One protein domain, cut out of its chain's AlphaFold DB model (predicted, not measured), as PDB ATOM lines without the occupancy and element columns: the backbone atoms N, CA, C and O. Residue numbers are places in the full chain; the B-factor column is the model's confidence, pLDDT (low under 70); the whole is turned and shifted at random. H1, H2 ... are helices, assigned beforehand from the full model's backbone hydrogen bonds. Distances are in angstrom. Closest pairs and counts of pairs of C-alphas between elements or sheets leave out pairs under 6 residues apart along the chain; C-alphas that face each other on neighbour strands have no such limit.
ATOM      1  N   ALA A 146     278.160 250.980 259.322       80.94
ATOM      2  CA  ALA A 146     277.394 250.188 260.282       80.94
ATOM      3  C   ALA A 146     276.737 248.968 259.614       80.94
ATOM      4  O   ALA A 146     276.813 247.861 260.149       80.94
ATOM      5  N   PHE A 147     276.171 249.142 258.416       82.94
ATOM      6  CA  PHE A 147     275.589 248.046 257.645       82.94
ATOM      7  C   PHE A 147     276.629 246.995 257.248       82.94
ATOM      8  O   PHE A 147     276.457 245.823 257.573       82.94
ATOM      9  N   LYS A 148     277.747 247.396 256.627       85.56
ATOM     10  CA  LYS A 148     278.827 246.471 256.229       85.56
ATOM     11  C   LYS A 148     279.464 245.758 257.430       85.56
ATOM     12  O   LYS A 148     279.890 244.617 257.293       85.56
ATOM     13  N   LYS A 149     279.459 246.368 258.625       86.12
ATOM     14  CA  LYS A 149     279.888 245.710 259.875       86.12
ATOM     15  C   LYS A 149     278.891 244.658 260.396       86.12
ATOM     16  O   LYS A 149     279.308 243.719 261.071       86.12
ATOM     17  N   LEU A 150     277.598 244.769 260.079       82.06
ATOM     18  CA  LEU A 150     276.586 243.739 260.373       82.06
ATOM     19  C   LEU A 150     276.543 242.636 259.295       82.06
ATOM     20  O   LEU A 150     276.337 241.455 259.608       82.06
ATOM     21  N   LEU A 151     276.734 243.041 258.037       84.19
ATOM     22  CA  LEU A 151     276.504 242.275 256.813       84.19
ATOM     23  C   LEU A 151     277.713 242.375 255.855       84.19
ATOM     24  O   LEU A 151     277.616 242.993 254.793       84.19
ATOM     25  N   PRO A 152     278.863 241.766 256.205       84.50
ATOM     26  CA  PRO A 152     280.083 241.844 255.394       84.50
ATOM     27  C   PRO A 152     280.018 241.021 254.097       84.50
ATOM     28  O   PRO A 152     280.834 241.228 253.208       84.50
ATOM     29  N   PHE A 153     279.068 240.086 253.992       85.81
ATOM     30  CA  PHE A 153     278.892 239.194 252.842       85.81
ATOM     31  C   PHE A 153     278.034 239.801 251.716       85.81
ATOM     32  O   PHE A 153     278.060 239.305 250.595       85.81
ATOM     33  N   VAL A 154     277.282 240.873 251.996       87.75
ATOM     34  CA  VAL A 154     276.431 241.545 251.001       87.75
ATOM     35  C   VAL A 154     277.317 242.379 250.060       87.75
ATOM     36  O   VAL A 154     278.163 243.136 250.559       87.75
ATOM     37  N   PRO A 155     277.148 242.298 248.723       86.12
ATOM     38  CA  PRO A 155     277.969 243.035 247.756       86.12
ATOM     39  C   PRO A 155     277.860 244.563 247.897       86.12
ATOM     40  O   PRO A 155     276.971 245.098 248.556       86.12
ATOM     41  N   ASP A 156     278.809 245.301 247.318       85.69
ATOM     42  CA  ASP A 156     278.772 246.777 247.260       85.69
ATOM     43  C   ASP A 156     277.755 247.303 246.241       85.69
ATOM     44  O   ASP A 156     277.120 248.330 246.470       85.69
ATOM     45  N   MET A 157     277.590 246.566 245.142       88.12
ATOM     46  CA  MET A 157     276.657 246.836 244.054       88.12
ATOM     47  C   MET A 157     275.761 245.594 243.872       88.12
ATOM     48  O   MET A 157     276.134 244.691 243.123       88.12
ATOM     49  N   PRO A 158     274.636 245.477 244.607       86.75
ATOM     50  CA  PRO A 158     273.727 244.325 244.522       86.75
ATOM     51  C   PRO A 158     272.915 244.250 243.217       86.75
ATOM     52  O   PRO A 158     272.378 243.197 242.897       86.75
ATOM     53  N   CYS A 159     272.821 245.335 242.446       86.19
ATOM     54  CA  CYS A 159     272.321 245.311 241.068       86.19
ATOM     55  C   CYS A 159     273.108 246.325 240.225       86.19
ATOM     56  O   CYS A 159     273.632 247.298 240.764       86.19
ATOM     57  N   GLU A 160     273.226 246.101 238.916       82.19
ATOM     58  CA  GLU A 160     274.055 246.921 238.027       82.19
ATOM     59  C   GLU A 160     273.668 248.414 238.086       82.19
ATOM     60  O   GLU A 160     272.546 248.805 237.768       82.19
ATOM     61  N   GLY A 161     274.613 249.251 238.526       81.19
ATOM     62  CA  GLY A 161     274.422 250.695 238.703       81.19
ATOM     63  C   GLY A 161     273.684 251.132 239.970       81.19
ATOM     64  O   GLY A 161     273.462 252.335 240.136       81.19
ATOM     65  N   ILE A 162     273.349 250.211 240.878       87.19
ATOM     66  CA  ILE A 162     272.750 250.506 242.188       87.19
ATOM     67  C   ILE A 162     273.678 250.038 243.299       87.19
ATOM     68  O   ILE A 162     274.046 248.865 243.385       87.19
ATOM     69  N   PHE A 163     274.034 250.977 244.166       88.56
ATOM     70  CA  PHE A 163     274.986 250.792 245.250       88.56
ATOM     71  C   PHE A 163     274.243 250.619 246.571       88.56
ATOM     72  O   PHE A 163     273.068 250.966 246.704       88.56
ATOM     73  N   ILE A 164     274.923 250.077 247.575       86.56
ATOM     74  CA  ILE A 164     274.304 249.837 248.883       86.56
ATOM     75  C   ILE A 164     273.925 251.145 249.606       86.56
ATOM     76  O   ILE A 164     272.990 251.167 250.406       86.56
ATOM     77  N   GLU A 165     274.603 252.237 249.253       86.75
ATOM     78  CA  GLU A 165     274.297 253.637 249.549       86.75
ATOM     79  C   GLU A 165     272.867 254.056 249.155       86.75
ATOM     80  O   GLU A 165     272.267 254.881 249.844       86.75
ATOM     81  N   ASP A 166     272.309 253.499 248.070       87.00
ATOM     82  CA  ASP A 166     270.971 253.844 247.563       87.00
ATOM     83  C   ASP A 166     269.836 253.151 248.329       87.00
ATOM     84  O   ASP A 166     268.671 253.526 248.185       87.00
ATOM     85  N   ILE A 167     270.138 252.104 249.098       86.50
ATOM     86  CA  ILE A 167     269.119 251.214 249.656       86.50
ATOM     87  C   ILE A 167     268.626 251.759 250.998       86.50
ATOM     88  O   ILE A 167     269.405 252.071 251.899       86.50
ATOM     89  N   ASN A 168     267.304 251.824 251.174       85.56
ATOM     90  CA  ASN A 168     266.713 252.130 252.474       85.56
ATOM     91  C   ASN A 168     266.926 250.954 253.443       85.56
ATOM     92  O   ASN A 168     266.180 249.971 253.446       85.56
ATOM     93  N   LEU A 169     267.947 251.078 254.287       76.62
ATOM     94  CA  LEU A 169     268.367 250.049 255.241       76.62
ATOM     95  C   LEU A 169     267.379 249.869 256.412       76.62
ATOM     96  O   LEU A 169     267.463 248.879 257.135       76.62
ATOM     97  N   SER A 170     266.413 250.784 256.564       79.75
ATOM     98  CA  SER A 170     265.276 250.691 257.493       79.75
ATOM     99  C   SER A 170     264.046 250.005 256.873       79.75
ATOM    100  O   SER A 170     262.940 250.110 257.400       79.75
ATOM    101  N   ASN A 171     264.194 249.312 255.737       87.19
ATOM    102  CA  ASN A 171     263.107 248.540 255.141       87.19
ATOM    103  C   ASN A 171     262.757 247.317 256.010       87.19
ATOM    104  O   ASN A 171     263.595 246.443 256.234       87.19
ATOM    105  N   ALA A 172     261.493 247.205 256.429       88.31
ATOM    106  CA  ALA A 172     261.018 246.138 257.315       88.31
ATOM    107  C   ALA A 172     261.262 244.706 256.787       88.31
ATOM    108  O   ALA A 172     261.443 243.789 257.590       88.31
ATOM    109  N   ARG A 173     261.319 244.485 255.461       91.31
ATOM    110  CA  ARG A 173     261.682 243.172 254.884       91.31
ATOM    111  C   ARG A 173     263.130 242.804 255.222       91.31
ATOM    112  O   ARG A 173     263.410 241.678 255.632       91.31
ATOM    113  N   LEU A 174     264.033 243.771 255.060       90.69
ATOM    114  CA  LEU A 174     265.465 243.633 255.312       90.69
ATOM    115  C   LEU A 174     265.745 243.531 256.815       90.69
ATOM    116  O   LEU A 174     266.473 242.635 257.237       90.69
ATOM    117  N   GLU A 175     265.087 244.355 257.634       90.44
ATOM    118  CA  GLU A 175     265.181 244.276 259.095       90.44
ATOM    119  C   GLU A 175     264.719 242.907 259.627       90.44
ATOM    120  O   GLU A 175     265.410 242.285 260.438       90.44
ATOM    121  N   ALA A 176     263.602 242.370 259.121       91.50
ATOM    122  CA  ALA A 176     263.122 241.039 259.490       91.50
ATOM    123  C   ALA A 176     264.115 239.922 259.107       91.50
ATOM    124  O   ALA A 176     264.302 238.972 259.872       91.50
ATOM    125  N   SER A 177     264.787 240.015 257.954       90.12
ATOM    126  CA  SER A 177     265.855 239.070 257.588       90.12
ATOM    127  C   SER A 177     267.118 239.242 258.442       90.12
ATOM    128  O   SER A 177     267.663 238.240 258.904       90.12
ATOM    129  N   ILE A 178     267.528 240.472 258.770       90.25
ATOM    130  CA  ILE A 178     268.649 240.750 259.689       90.25
ATOM    131  C   ILE A 178     268.374 240.193 261.092       90.25
ATOM    132  O   ILE A 178     269.255 239.579 261.696       90.25
ATOM    133  N   ASN A 179     267.156 240.364 261.610       91.69
ATOM    134  CA  ASN A 179     266.771 239.854 262.925       91.69
ATOM    135  C   ASN A 179     266.714 238.313 262.944       91.69
ATOM    136  O   ASN A 179     267.211 237.704 263.895       91.69
ATOM    137  N   ARG A 180     266.234 237.666 261.867       90.06
ATOM    138  CA  ARG A 180     266.326 236.202 261.684       90.06
ATOM    139  C   ARG A 180     267.779 235.717 261.634       90.06
ATOM    140  O   ARG A 180     268.137 234.806 262.376       90.06
ATOM    141  N   MET A 181     268.634 236.368 260.846       90.31
ATOM    142  CA  MET A 181     270.069 236.066 260.767       90.31
ATOM    143  C   MET A 181     270.766 236.226 262.128       90.31
ATOM    144  O   MET A 181     271.580 235.385 262.505       90.31
ATOM    145  N   ARG A 182     270.435 237.271 262.900       88.75
ATOM    146  CA  ARG A 182     270.987 237.495 264.247       88.75
ATOM    147  C   ARG A 182     270.593 236.370 265.212       88.75
ATOM    148  O   ARG A 182     271.455 235.891 265.943       88.75
ATOM    149  N   ALA A 183     269.336 235.918 265.176       87.75
ATOM    150  CA  ALA A 183     268.877 234.780 265.973       87.75
ATOM    151  C   ALA A 183     269.595 233.475 265.577       87.75
ATOM    152  O   ALA A 183     270.127 232.779 266.442       87.75
ATOM    153  N   VAL A 184     269.695 233.180 264.275       85.62
ATOM    154  CA  VAL A 184     270.360 231.963 263.776       85.62
ATOM    155  C   VAL A 184     271.860 231.967 264.073       85.62
ATOM    156  O   VAL A 184     272.359 230.969 264.580       85.62
ATOM    157  N   ARG A 185     272.581 233.084 263.887       85.06
ATOM    158  CA  ARG A 185     273.992 233.216 264.317       85.06
ATOM    159  C   ARG A 185     274.155 233.002 265.837       85.06
ATOM    160  O   ARG A 185     275.116 232.361 266.266       85.06
ATOM    161  N   GLY A 186     273.206 233.483 266.646       81.38
ATOM    162  CA  GLY A 186     273.174 233.262 268.099       81.38
ATOM    163  C   GLY A 186     273.020 231.789 268.498       81.38
ATOM    164  O   GLY A 186     273.739 231.316 269.373       81.38
ATOM    165  N   CYS A 187     272.149 231.035 267.826       69.12
ATOM    166  CA  CYS A 187     271.978 229.598 268.082       69.12
ATOM    167  C   CYS A 187     273.102 228.744 267.463       69.12
ATOM    168  O   CYS A 187     273.595 227.797 268.076       69.12
ATOM    169  N   ALA A 188     273.544 229.073 266.250       64.56
ATOM    170  CA  ALA A 188     274.507 228.274 265.497       64.56
ATOM    171  C   ALA A 188     275.946 228.387 266.026       64.56
ATOM    172  O   ALA A 188     276.737 227.476 265.792       64.56
ATOM    173  N   THR A 189     276.283 229.426 266.800       63.09
ATOM    174  CA  THR A 189     277.539 229.469 267.577       63.09
ATOM    175  C   THR A 189     277.554 228.485 268.755       63.09
ATOM    176  O   THR A 189     278.633 228.115 269.213       63.09
ATOM    177  N   VAL A 190     276.388 228.005 269.205       59.31
ATOM    178  CA  VAL A 190     276.256 226.945 270.225       59.31
ATOM    179  C   VAL A 190     276.235 225.546 269.589       59.31
ATOM    180  O   VAL A 190     276.717 224.591 270.194       59.31
ATOM    181  N   LEU A 191     275.697 225.418 268.369       69.69
ATOM    182  CA  LEU A 191     275.474 224.130 267.686       69.69
ATOM    183  C   LEU A 191     276.450 223.817 266.533       69.69
ATOM    184  O   LEU A 191     276.416 222.715 265.995       69.69
ATOM    185  N   CYS A 192     277.320 224.754 266.144       69.56
ATOM    186  CA  CYS A 192     278.217 224.666 264.978       69.56
ATOM    187  C   CYS A 192     277.504 224.480 263.614       69.56
ATOM    188  O   CYS A 192     278.090 223.962 262.662       69.56
ATOM    189  N   ASN A 193     276.256 224.948 263.483       80.50
ATOM    190  CA  ASN A 193     275.430 224.814 262.272       80.50
ATOM    191  C   ASN A 193     275.791 225.833 261.163       80.50
ATOM    192  O   ASN A 193     274.942 226.585 260.689       80.50
ATOM    193  N   TYR A 194     277.042 225.855 260.692       82.44
ATOM    194  CA  TYR A 194     277.507 226.815 259.669       82.44
ATOM    195  C   TYR A 194     276.675 226.810 258.370       82.44
ATOM    196  O   TYR A 194     276.490 227.854 257.752       82.44
ATOM    197  N   ARG A 195     276.115 225.656 257.978       85.19
ATOM    198  CA  ARG A 195     275.219 225.535 256.810       85.19
ATOM    199  C   ARG A 195     273.901 226.298 256.982       85.19
ATOM    200  O   ARG A 195     273.349 226.787 256.005       85.19
ATOM    201  N   GLU A 196     273.391 226.369 258.206       83.75
ATOM    202  CA  GLU A 196     272.138 227.052 258.542       83.75
ATOM    203  C   GLU A 196     272.343 228.570 258.617       83.75
ATOM    204  O   GLU A 196     271.476 229.326 258.193       83.75
ATOM    205  N   ILE A 197     273.532 229.010 259.056       84.19
ATOM    206  CA  ILE A 197     273.967 230.406 258.929       84.19
ATOM    207  C   ILE A 197     274.007 230.807 257.447       84.19
ATOM    208  O   ILE A 197     273.337 231.765 257.075       84.19
ATOM    209  N   ALA A 198     274.727 230.051 256.607       87.12
ATOM    210  CA  ALA A 198     274.912 230.374 255.189       87.12
ATOM    211  C   ALA A 198     273.578 230.541 254.440       87.12
ATOM    212  O   ALA A 198     273.363 231.574 253.821       87.12
ATOM    213  N   LEU A 199     272.633 229.604 254.598       90.19
ATOM    214  CA  LEU A 199     271.304 229.693 253.970       90.19
ATOM    215  C   LEU A 199     270.516 230.952 254.374       90.19
ATOM    216  O   LEU A 199     269.707 231.456 253.597       90.19
ATOM    217  N   VAL A 200     270.721 231.460 255.592       90.56
ATOM    218  CA  VAL A 200     270.055 232.684 256.056       90.56
ATOM    219  C   VAL A 200     270.808 233.936 255.600       90.56
ATOM    220  O   VAL A 200     270.166 234.947 255.322       90.56
ATOM    221  N   GLU A 201     272.131 233.874 255.453       90.94
ATOM    222  CA  GLU A 201     272.940 234.931 254.834       90.94
ATOM    223  C   GLU A 201     272.603 235.076 253.339       90.94
ATOM    224  O   GLU A 201     272.287 236.185 252.904       90.94
ATOM    225  N   ASP A 202     272.495 233.968 252.598       91.75
ATOM    226  CA  ASP A 202     271.978 233.928 251.223       91.75
ATOM    227  C   ASP A 202     270.584 234.593 251.141       91.75
ATOM    228  O   ASP A 202     270.373 235.506 250.343       91.75
ATOM    229  N   SER A 203     269.658 234.252 252.053       92.56
ATOM    230  CA  SER A 203     268.317 234.871 252.108       92.56
ATOM    231  C   SER A 203     268.308 236.368 252.475       92.56
ATOM    232  O   SER A 203     267.309 237.061 252.260       92.56
ATOM    233  N   VAL A 204     269.395 236.895 253.056       92.50
ATOM    234  CA  VAL A 204     269.567 238.342 253.264       92.50
ATOM    235  C   VAL A 204     270.061 238.996 251.972       92.50
ATOM    236  O   VAL A 204     269.546 240.060 251.627       92.50
ATOM    237  N   CYS A 205     270.977 238.361 251.229       91.06
ATOM    238  CA  CYS A 205     271.372 238.818 249.892       91.06
ATOM    239  C   CYS A 205     270.172 238.883 248.941       91.06
ATOM    240  O   CYS A 205     269.924 239.951 248.390       91.06
ATOM    241  N   GLU A 206     269.359 237.824 248.845       92.25
ATOM    242  CA  GLU A 206     268.145 237.800 248.006       92.25
ATOM    243  C   GLU A 206     267.200 238.984 248.297       92.25
ATOM    244  O   GLU A 206     266.630 239.585 247.383       92.25
ATOM    245  N   VAL A 207     267.049 239.371 249.571       93.50
ATOM    246  CA  VAL A 207     266.223 240.527 249.964       93.50
ATOM    247  C   VAL A 207     266.880 241.860 249.587       93.50
ATOM    248  O   VAL A 207     266.174 242.772 249.160       93.50
ATOM    249  N   VAL A 208     268.205 241.995 249.703       92.81
ATOM    250  CA  VAL A 208     268.926 243.208 249.271       92.81
ATOM    251  C   VAL A 208     268.899 243.353 247.743       92.81
ATOM    252  O   VAL A 208     268.609 244.438 247.244       92.81
ATOM    253  N   GLU A 209     269.128 242.268 247.004       92.00
ATOM    254  CA  GLU A 209     269.048 242.217 245.537       92.00
ATOM    255  C   GLU A 209     267.625 242.521 245.046       92.00
ATOM    256  O   GLU A 209     267.440 243.338 244.143       92.00
ATOM    257  N   SER A 210     266.597 241.966 245.700       93.75
ATOM    258  CA  SER A 210     265.195 242.291 245.405       93.75
ATOM    259  C   SER A 210     264.877 243.775 245.621       93.75
ATOM    260  O   SER A 210     264.159 244.353 244.805       93.75
ATOM    261  N   LEU A 211     265.404 244.406 246.677       92.62
ATOM    262  CA  LEU A 211     265.216 245.842 246.927       92.62
ATOM    263  C   LEU A 211     265.986 246.705 245.915       92.62
ATOM    264  O   LEU A 211     265.457 247.711 245.442       92.62
ATOM    265  N   ALA A 212     267.194 246.293 245.523       92.25
ATOM    266  CA  ALA A 212     267.946 246.947 244.454       92.25
ATOM    267  C   ALA A 212     267.195 246.864 243.110       92.25
ATOM    268  O   ALA A 212     267.081 247.863 242.404       92.25
ATOM    269  N   GLN A 213     266.590 245.718 242.787       92.50
ATOM    270  CA  GLN A 213     265.796 245.549 241.566       92.50
ATOM    271  C   GLN A 213     264.475 246.347 241.590       92.50
ATOM    272  O   GLN A 213     264.054 246.890 240.559       92.50
ATOM    273  N   GLU A 214     263.831 246.486 242.754       91.94
ATOM    274  CA  GLU A 214     262.700 247.411 242.937       91.94
ATOM    275  C   GLU A 214     263.130 248.867 242.645       91.94
ATOM    276  O   GLU A 214     262.454 249.557 241.877       91.94
ATOM    277  N   LEU A 215     264.296 249.307 243.139       91.00
ATOM    278  CA  LEU A 215     264.861 250.635 242.846       91.00
ATOM    279  C   LEU A 215     265.277 250.813 241.370       91.00
ATOM    280  O   LEU A 215     265.052 251.885 240.802       91.00
ATOM    281  N   ALA A 216     265.814 249.780 240.710       89.62
ATOM    282  CA  ALA A 216     266.147 249.819 239.281       89.62
ATOM    283  C   ALA A 216     264.894 250.028 238.424       89.62
ATOM    284  O   ALA A 216     264.830 250.932 237.587       89.62
ATOM    285  N   THR A 217     263.852 249.231 238.673       90.56
ATOM    286  CA  THR A 217     262.593 249.334 237.921       90.56
ATOM    287  C   THR A 217     261.843 250.636 238.214       90.56
ATOM    288  O   THR A 217     261.229 251.190 237.300       90.56
ATOM    289  N   ALA A 218     261.928 251.179 239.433       90.06
ATOM    290  CA  ALA A 218     261.431 252.518 239.751       90.06
ATOM    291  C   ALA A 218     262.210 253.621 239.006       90.06
ATOM    292  O   ALA A 218     261.591 254.484 238.383       90.06
ATOM    293  N   THR A 219     263.544 253.549 238.974       90.38
ATOM    294  CA  THR A 219     264.407 254.507 238.255       90.38
ATOM    295  C   THR A 219     264.073 254.537 236.763       90.38
ATOM    296  O   THR A 219     263.813 255.605 236.210       90.38
ATOM    297  N   CYS A 220     263.958 253.370 236.122       87.81
ATOM    298  CA  CYS A 220     263.578 253.267 234.711       87.81
ATOM    299  C   CYS A 220     262.162 253.801 234.415       87.81
ATOM    300  O   CYS A 220     261.948 254.378 233.349       87.81
ATOM    301  N   ARG A 221     261.200 253.663 235.344       89.19
ATOM    302  CA  ARG A 221     259.854 254.263 235.208       89.19
ATOM    303  C   ARG A 221     259.900 255.792 235.256       89.19
ATOM    304  O   ARG A 221     259.231 256.437 234.452       89.19
ATOM    305  N   ILE A 222     260.697 256.363 236.161       87.81
ATOM    306  CA  ILE A 222     260.852 257.819 236.301       87.81
ATOM    307  C   ILE A 222     261.589 258.389 235.078       87.81
ATOM    308  O   ILE A 222     261.114 259.354 234.486       87.81
ATOM    309  N   LEU A 223     262.659 257.739 234.606       88.38
ATOM    310  CA  LEU A 223     263.347 258.109 233.358       88.38
ATOM    311  C   LEU A 223     262.422 258.067 232.131       88.38
ATOM    312  O   LEU A 223     262.447 258.980 231.311       88.38
ATOM    313  N   ALA A 224     261.553 257.056 232.019       86.38
ATOM    314  CA  ALA A 224     260.568 256.983 230.938       86.38
ATOM    315  C   ALA A 224     259.507 258.108 230.994       86.38
ATOM    316  O   ALA A 224     258.902 258.431 229.970       86.38
ATOM    317  N   ARG A 225     259.287 258.725 232.166       86.12
ATOM    318  CA  ARG A 225     258.412 259.898 232.359       86.12
ATOM    319  C   ARG A 225     259.154 261.228 232.140       86.12
ATOM    320  O   ARG A 225     258.535 262.188 231.671       86.12
ATOM    321  N   PHE A 226     260.452 261.277 232.446       86.62
ATOM    322  CA  PHE A 226     261.304 262.472 232.413       86.62
ATOM    323  C   PHE A 226     262.637 262.206 231.671       86.62
ATOM    324  O   PHE A 226     263.702 262.234 232.288       86.62
TER     325      PHE A 226
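This is residues 146 to 226 of the 1041 residues of an uncharacterized protein of Trypanosoma congolense (strain IL3000) (UniProt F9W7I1). Picture a long helical hairpin, H2 folding back into the longer H3, with the short helix H1 and a long link, residues 151 to 171, beside it. Residues 217 to 226, of which 217 to 225 belong to H3, stick out at one end. The 81 printed residues hold three named helices, H1, H2, H3, and no named strand: all helix. The whole is a loose rod of 54 by 21 by 20 A, radius of gyration of the C-alphas 14.7 A.

Start at H1, residues 146 to 150; it touches no helix. H2, residues 172 to 191, and H3, residues 194 to 225, form a hairpin, opposite ways at a shallow tilt of 13 degrees. They touch, H3 with residues 194 to 208 alone; look at their closest C-alphas, Ser 177 and Val 204, 5.7 A apart. Every O i to N i+4 pair is within hydrogen-bond range in H1, 15 of 16 in H2 and 27 of 28 in H3.

Find C-alpha 146 at (277.394, 250.188, 260.282), where H1 begins. H2 runs 28.3 A from C-alpha 172; H3 runs 47.0 A to C-alpha 225 at (258.412, 259.898, 232.359).

The printed part has no cut. H1 to H2 is a long link, H2 to H3 a tight one. Residues 187 to 192 have pLDDT under 70.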